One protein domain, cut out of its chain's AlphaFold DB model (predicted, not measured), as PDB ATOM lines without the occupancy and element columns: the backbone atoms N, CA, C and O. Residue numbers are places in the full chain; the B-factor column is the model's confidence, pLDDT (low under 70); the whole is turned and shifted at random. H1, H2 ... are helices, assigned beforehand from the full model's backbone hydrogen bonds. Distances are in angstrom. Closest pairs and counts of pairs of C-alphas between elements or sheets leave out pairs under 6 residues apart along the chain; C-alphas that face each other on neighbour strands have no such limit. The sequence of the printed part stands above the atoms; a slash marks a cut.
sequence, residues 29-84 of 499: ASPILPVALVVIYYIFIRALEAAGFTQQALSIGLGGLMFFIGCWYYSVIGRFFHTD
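What this domain is: This is residues 29 to 84 of the 499 residues of an uncharacterized protein of Yoonia vestfoldensis (UniProt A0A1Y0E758). Two long helices, H1 then H2, run side by side in opposite ways, joined at one end by a tight turn into a narrow, loosely closed U. H2 is the longer, and residues 77 to 84, of which 77 to 81 belong to H2, stick out beyond H1. The printed part has 56 residues, two named helices and no named strand, and is all helix. It is loose, with a radius of gyration of the C-alphas of 14.5 A, a rod spanning 50 by 21 by 8 A.

Where its parts are: H1, residues 32 to 50, begins at C-alpha 32 (-4.423, 1.322, 17.798) and is 27.0 A long from first to last C-alpha. H2, residues 55 to 81, is 38.5 A long and ends at C-alpha 81 (-2.569, -6.538, 38.758).

How they stand to each other: H1 and H2 are close but not clearly touching; their closest C-alphas, those of Ile 45 and Leu 58, are 7.1 A apart. They run opposite ways at a shallow tilt of 11 degrees. In H1 and H2 every O i to N i+4 pair is within hydrogen-bond range.

The domain as a whole: The farthest C-alphas, those of Gly 52 and Asp 84, are 49.8 A apart. The printed part has no cut, and the link is tight. Confidence is under 70 at residues 29 to 32, 34, 56 to 57 and 79 to 84.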
ATOM      1  N   ALA A  29      -8.795  -0.046  25.309       49.19
ATOM      2  CA  ALA A  29      -8.098  -1.334  25.228       49.19
ATOM      3  C   ALA A  29      -7.552  -1.640  23.818       49.19
ATOM      4  O   ALA A  29      -7.019  -2.724  23.584       49.19
ATOM      5  N   SER A  30      -7.700  -0.718  22.859       55.44
ATOM      6  CA  SER A  30      -7.258  -0.955  21.486       55.44
ATOM      7  C   SER A  30      -5.757  -0.666  21.333       55.44
ATOM      8  O   SER A  30      -5.328   0.450  21.646       55.44
ATOM      9  N   PRO A  31      -4.956  -1.593  20.771       62.84
ATOM     10  CA  PRO A  31      -3.543  -1.351  20.452       62.84
ATOM     11  C   PRO A  31      -3.348  -0.250  19.393       62.84
ATOM     12  O   PRO A  31      -2.230   0.192  19.155       62.84
ATOM     13  N   ILE A  32      -4.434   0.235  18.781       67.75
ATOM     14  CA  ILE A  32      -4.423   1.322  17.798       67.75
ATOM     15  C   ILE A  32      -4.117   2.672  18.463       67.75
ATOM     16  O   ILE A  32      -3.483   3.525  17.846       67.75
ATOM     17  N   LEU A  33      -4.517   2.880  19.724       71.75
ATOM     18  CA  LEU A  33      -4.314   4.155  20.420       71.75
ATOM     19  C   LEU A  33      -2.825   4.511  20.624       71.75
ATOM     20  O   LEU A  33      -2.457   5.636  20.284       71.75
ATOM     21  N   PRO A  34      -1.943   3.609  21.106       68.81
ATOM     22  CA  PRO A  34      -0.518   3.919  21.211       68.81
ATOM     23  C   PRO A  34       0.130   4.154  19.842       68.81
ATOM     24  O   PRO A  34       0.943   5.064  19.716       68.81
ATOM     25  N   VAL A  35      -0.278   3.429  18.793       71.81
ATOM     26  CA  VAL A  35       0.227   3.663  17.427       71.81
ATOM     27  C   VAL A  35      -0.207   5.038  16.910       71.81
ATOM     28  O   VAL A  35       0.616   5.787  16.392       71.81
ATOM     29  N   ALA A  36      -1.470   5.419  17.112       74.50
ATOM     30  CA  ALA A  36      -1.972   6.738  16.738       74.50
ATOM     31  C   ALA A  36      -1.264   7.866  17.509       74.50
ATOM     32  O   ALA A  36      -0.933   8.890  16.916       74.50
ATOM     33  N   LEU A  37      -0.974   7.675  18.802       77.25
ATOM     34  CA  LEU A  37      -0.223   8.644  19.607       77.25
ATOM     35  C   LEU A  37       1.233   8.778  19.148       77.25
ATOM     36  O   LEU A  37       1.731   9.898  19.082       77.25
ATOM     37  N   VAL A  38       1.892   7.680  18.766       78.56
ATOM     38  CA  VAL A  38       3.247   7.715  18.186       78.56
ATOM     39  C   VAL A  38       3.251   8.465  16.852       78.56
ATOM     40  O   VAL A  38       4.127   9.296  16.626       78.56
ATOM     41  N   VAL A  39       2.250   8.245  15.994       80.00
ATOM     42  CA  VAL A  39       2.126   8.954  14.708       80.00
ATOM     43  C   VAL A  39       1.853  10.447  14.914       80.00
ATOM     44  O   VAL A  39       2.529  11.276  14.309       80.00
ATOM     45  N   ILE A  40       0.914  10.811  15.797       80.19
ATOM     46  CA  ILE A  40       0.619  12.217  16.133       80.19
ATOM     47  C   ILE A  40       1.864  12.901  16.703       80.19
ATOM     48  O   ILE A  40       2.174  14.035  16.344       80.19
ATOM     49  N   TYR A  41       2.607  12.202  17.556       78.75
ATOM     50  CA  TYR A  41       3.822  12.727  18.153       78.75
ATOM     51  C   TYR A  41       4.964  12.894  17.143       78.75
ATOM     52  O   TYR A  41       5.655  13.908  17.163       78.75
ATOM     53  N   TYR A  42       5.133  11.951  16.215       80.88
ATOM     54  CA  TYR A  42       6.104  12.075  15.127       80.88
ATOM     55  C   TYR A  42       5.794  13.280  14.225       80.88
ATOM     56  O   TYR A  42       6.691  14.050  13.886       80.88
ATOM     57  N   ILE A  43       4.514  13.495  13.896       83.00
ATOM     58  CA  ILE A  43       4.063  14.681  13.149       83.00
ATOM     59  C   ILE A  43       4.365  15.962  13.938       83.00
ATOM     60  O   ILE A  43       4.843  16.940  13.366       83.00
ATOM     61  N   PHE A  44       4.136  15.954  15.253       78.62
ATOM     62  CA  PHE A  44       4.438  17.089  16.123       78.62
ATOM     63  C   PHE A  44       5.943  17.395  16.188       78.62
ATOM     64  O   PHE A  44       6.327  18.555  16.057       78.62
ATOM     65  N   ILE A  45       6.802  16.376  16.297       75.62
ATOM     66  CA  ILE A  45       8.262  16.533  16.227       75.62
ATOM     67  C   ILE A  45       8.679  17.162  14.901       75.62
ATOM     68  O   ILE A  45       9.425  18.137  14.903       75.62
ATOM     69  N   ARG A  46       8.161  16.665  13.773       77.88
ATOM     70  CA  ARG A  46       8.475  17.221  12.450       77.88
ATOM     71  C   ARG A  46       8.009  18.667  12.298       77.88
ATOM     72  O   ARG A  46       8.707  19.466  11.680       77.88
ATOM     73  N   ALA A  47       6.871  19.024  12.888       74.56
ATOM     74  CA  ALA A  47       6.397  20.405  12.914       74.56
ATOM     75  C   ALA A  47       7.304  21.319  13.761       74.56
ATOM     76  O   ALA A  47       7.555  22.456  13.367       74.56
ATOM     77  N   LEU A  48       7.829  20.830  14.890       73.88
ATOM     78  CA  LEU A  48       8.788  21.572  15.718       73.88
ATOM     79  C   LEU A  48      10.151  21.729  15.036       73.88
ATOM     80  O   LEU A  48      10.756  22.796  15.113       73.88
ATOM     81  N   GLU A  49      10.603  20.693  14.333       77.69
ATOM     82  CA  GLU A  49      11.839  20.697  13.546       77.69
ATOM     83  C   GLU A  49      11.749  21.729  12.406       77.69
ATOM     84  O   GLU A  49      12.638  22.562  12.242       77.69
ATOM     85  N   ALA A  50      10.611  21.773  11.701       77.19
ATOM     86  CA  ALA A  50      10.325  22.784  10.680       77.19
ATOM     87  C   ALA A  50      10.209  24.213  11.246       77.19
ATOM     88  O   ALA A  50      10.457  25.182  10.532       77.19
ATOM     89  N   ALA A  51       9.851  24.356  12.524       75.56
ATOM     90  CA  ALA A  51       9.785  25.639  13.221       75.56
ATOM     91  C   ALA A  51      11.144  26.102  13.790       75.56
ATOM     92  O   ALA A  51      11.200  27.132  14.462       75.56
ATOM     93  N   GLY A  52      12.236  25.370  13.530       80.19
ATOM     94  CA  GLY A  52      13.588  25.749  13.947       80.19
ATOM     95  C   GLY A  52      13.873  25.536  15.435       80.19
ATOM     96  O   GLY A  52      14.795  26.152  15.974       80.19
ATOM     97  N   PHE A  53      13.101  24.687  16.123       78.88
ATOM     98  CA  PHE A  53      13.414  24.331  17.507       78.88
ATOM     99  C   PHE A  53      14.712  23.522  17.578       78.88
ATOM    100  O   PHE A  53      14.919  22.563  16.837       78.88
ATOM    101  N   THR A  54      15.590  23.913  18.499       80.31
ATOM    102  CA  THR A  54      16.904  23.291  18.677       80.31
ATOM    103  C   THR A  54      16.783  21.850  19.177       80.31
ATOM    104  O   THR A  54      15.828  21.474  19.862       80.31
ATOM    105  N   GLN A  55      17.803  21.039  18.888       71.38
ATOM    106  CA  GLN A  55      17.889  19.621  19.264       71.38
ATOM    107  C   GLN A  55      17.666  19.376  20.776       71.38
ATOM    108  O   GLN A  55      17.151  18.332  21.180       71.38
ATOM    109  N   GLN A  56      17.965  20.371  21.619       68.31
ATOM    110  CA  GLN A  56      17.695  20.333  23.059       68.31
ATOM    111  C   GLN A  56      16.192  20.317  23.384       68.31
ATOM    112  O   GLN A  56      15.763  19.515  24.214       68.31
ATOM    113  N   ALA A  57      15.370  21.125  22.706       69.50
ATOM    114  CA  ALA A  57      13.921  21.138  22.915       69.50
ATOM    115  C   ALA A  57      13.270  19.812  22.480       69.50
ATOM    116  O   ALA A  57      12.365  19.310  23.148       69.50
ATOM    117  N   LEU A  58      13.793  19.206  21.410       75.88
ATOM    118  CA  LEU A  58      13.385  17.881  20.939       75.88
ATOM    119  C   LEU A  58      13.718  16.781  21.956       75.88
ATOM    120  O   LEU A  58      12.870  15.934  22.233       75.88
ATOM    121  N   SER A  59      14.900  16.827  22.581       74.69
ATOM    122  CA  SER A  59      15.296  15.848  23.606       74.69
ATOM    123  C   SER A  59      14.413  15.905  24.864       74.69
ATOM    124  O   SER A  59      14.012  14.866  25.392       74.69
ATOM    125  N   ILE A  60      14.025  17.112  25.296       77.38
ATOM    126  CA  ILE A  60      13.124  17.321  26.439       77.38
ATOM    127  C   ILE A  60      11.710  16.843  26.091       77.38
ATOM    128  O   ILE A  60      11.067  16.161  26.892       77.38
ATOM    129  N   GLY A  61      11.245  17.141  24.873       78.44
ATOM    130  CA  GLY A  61       9.974  16.637  24.362       78.44
ATOM    131  C   GLY A  61       9.923  15.108  24.340       78.44
ATOM    132  O   GLY A  61       8.895  14.529  24.705       78.44
ATOM    133  N   LEU A  62      11.017  14.449  23.937       81.44
ATOM    134  CA  LEU A  62      11.123  12.985  23.874       81.44
ATOM    135  C   LEU A  62      11.095  12.357  25.269       81.44
ATOM    136  O   LEU A  62      10.362  11.393  25.496       81.44
ATOM    137  N   GLY A  63      11.823  12.953  26.218       81.94
ATOM    138  CA  GLY A  63      11.793  12.546  27.623       81.94
ATOM    139  C   GLY A  63      10.392  12.657  28.232       81.94
ATOM    140  O   GLY A  63       9.927  11.724  28.886       81.94
ATOM    141  N   GLY A  64       9.677  13.752  27.948       82.31
ATOM    142  CA  GLY A  64       8.294  13.948  28.387       82.31
ATOM    143  C   GLY A  64       7.335  12.896  27.827       82.31
ATOM    144  O   GLY A  64       6.547  12.322  28.578       82.31
ATOM    145  N   LEU A  65       7.423  12.576  26.532       80.50
ATOM    146  CA  LEU A  65       6.580  11.534  25.939       80.50
ATOM    147  C   LEU A  65       6.865  10.158  26.546       80.50
ATOM    148  O   LEU A  65       5.927   9.449  26.904       80.50
ATOM    149  N   MET A  66       8.138   9.777  26.664       77.38
ATOM    150  CA  MET A  66       8.515   8.482  27.234       77.38
ATOM    151  C   MET A  66       8.021   8.344  28.676       77.38
ATOM    152  O   MET A  66       7.533   7.281  29.063       77.38
ATOM    153  N   PHE A  67       8.042   9.436  29.444       80.94
ATOM    154  CA  PHE A  67       7.446   9.484  30.775       80.94
ATOM    155  C   PHE A  67       5.924   9.277  30.743       80.94
ATOM    156  O   PHE A  67       5.397   8.481  31.520       80.94
ATOM    157  N   PHE A  68       5.209   9.928  29.821       77.94
ATOM    158  CA  PHE A  68       3.760   9.756  29.666       77.94
ATOM    159  C   PHE A  68       3.368   8.344  29.222       77.94
ATOM    160  O   PHE A  68       2.416   7.781  29.763       77.94
ATOM    161  N   ILE A  69       4.105   7.753  28.277       81.19
ATOM    162  CA  ILE A  69       3.903   6.365  27.843       81.19
ATOM    163  C   ILE A  69       4.165   5.418  29.014       81.19
ATOM    164  O   ILE A  69       3.350   4.533  29.260       81.19
ATOM    165  N   GLY A  70       5.238   5.642  29.781       82.94
ATOM    166  CA  GLY A  70       5.536   4.886  30.997       82.94
ATOM    167  C   GLY A  70       4.407   4.966  32.027       82.94
ATOM    168  O   GLY A  70       3.920   3.936  32.487       82.94
ATOM    169  N   CYS A  71       3.911   6.171  32.329       77.06
ATOM    170  CA  CYS A  71       2.791   6.381  33.255       77.06
ATOM    171  C   CYS A  71       1.485   5.736  32.769       77.06
ATOM    172  O   CYS A  71       0.726   5.175  33.566       77.06
ATOM    173  N   TRP A  72       1.210   5.803  31.462       81.88
ATOM    174  CA  TRP A  72       0.035   5.180  30.858       81.88
ATOM    175  C   TRP A  72       0.122   3.656  30.926       81.88
ATOM    176  O   TRP A  72      -0.803   3.013  31.423       81.88
ATOM    177  N   TYR A  73       1.254   3.087  30.511       79.62
ATOM    178  CA  TYR A  73       1.518   1.653  30.568       79.62
ATOM    179  C   TYR A  73       1.427   1.139  32.011       79.62
ATOM    180  O   TYR A  73       0.766   0.139  32.270       79.62
ATOM    181  N   TYR A  74       1.969   1.894  32.969       73.62
ATOM    182  CA  TYR A  74       1.868   1.598  34.395       73.62
ATOM    183  C   TYR A  74       0.427   1.657  34.922       73.62
ATOM    184  O   TYR A  74       0.030   0.801  35.703       73.62
ATOM    185  N   SER A  75      -0.399   2.611  34.474       72.00
ATOM    186  CA  SER A  75      -1.829   2.654  34.835       72.00
ATOM    187  C   SER A  75      -2.623   1.484  34.253       72.00
ATOM    188  O   SER A  75      -3.535   0.971  34.904       72.00
ATOM    189  N   VAL A  76      -2.297   1.059  33.029       72.94
ATOM    190  CA  VAL A  76      -2.946  -0.085  32.373       72.94
ATOM    191  C   VAL A  76      -2.547  -1.390  33.061       72.94
ATOM    192  O   VAL A  76      -3.417  -2.189  33.406       72.94
ATOM    193  N   ILE A  77      -1.256  -1.575  33.338       72.56
ATOM    194  CA  ILE A  77      -0.722  -2.755  34.026       72.56
ATOM    195  C   ILE A  77      -1.153  -2.795  35.491       72.56
ATOM    196  O   ILE A  77      -1.593  -3.833  35.973       72.56
ATOM    197  N   GLY A  78      -1.102  -1.666  36.197       70.12
ATOM    198  CA  GLY A  78      -1.529  -1.567  37.590       70.12
ATOM    199  C   GLY A  78      -3.003  -1.930  37.778       70.12
ATOM    200  O   GLY A  78      -3.346  -2.580  38.758       70.12
ATOM    201  N   ARG A  79      -3.872  -1.604  36.808       66.12
ATOM    202  CA  ARG A  79      -5.269  -2.077  36.800       66.12
ATOM    203  C   ARG A  79      -5.398  -3.578  36.556       66.12
ATOM    204  O   ARG A  79      -6.325  -4.172  37.089       66.12
ATOM    205  N   PHE A  80      -4.490  -4.166  35.781       56.84
ATOM    206  CA  PHE A  80      -4.453  -5.606  35.520       56.84
ATOM    207  C   PHE A  80      -3.981  -6.414  36.739       56.84
ATOM    208  O   PHE A  80      -4.474  -7.510  36.966       56.84
ATOM    209  N   PHE A  81      -3.063  -5.872  37.545       55.25
ATOM    210  CA  PHE A  81      -2.569  -6.538  38.758       55.25
ATOM    211  C   PHE A  81      -3.418  -6.268  40.008       55.25
ATOM    212  O   PHE A  81      -3.370  -7.044  40.960       55.25
ATOM    213  N   HIS A  82      -4.228  -5.205  40.018       51.31
ATOM    214  CA  HIS A  82      -5.118  -4.912  41.146       51.31
ATOM    215  C   HIS A  82      -6.294  -5.887  41.291       51.31
ATOM    216  O   HIS A  82      -6.943  -5.874  42.335       51.31
ATOM    217  N   THR A  83      -6.587  -6.705  40.278       49.38
ATOM    218  CA  THR A  83      -7.723  -7.633  40.309       49.38
ATOM    219  C   THR A  83      -7.441  -8.974  40.989       49.38
ATOM    220  O   THR A  83      -8.411  -9.660  41.275       49.38
ATOM    221  N   ASP A  84      -6.185  -9.322  41.313       45.91
ATOM    222  CA  ASP A  84      -5.851 -10.681  41.797       45.91
ATOM    223  C   ASP A  84      -4.958 -10.773  43.054       45.91
ATOM    224  O   ASP A  84      -4.631 -11.879  43.485       45.91
TER     225      ASP A  84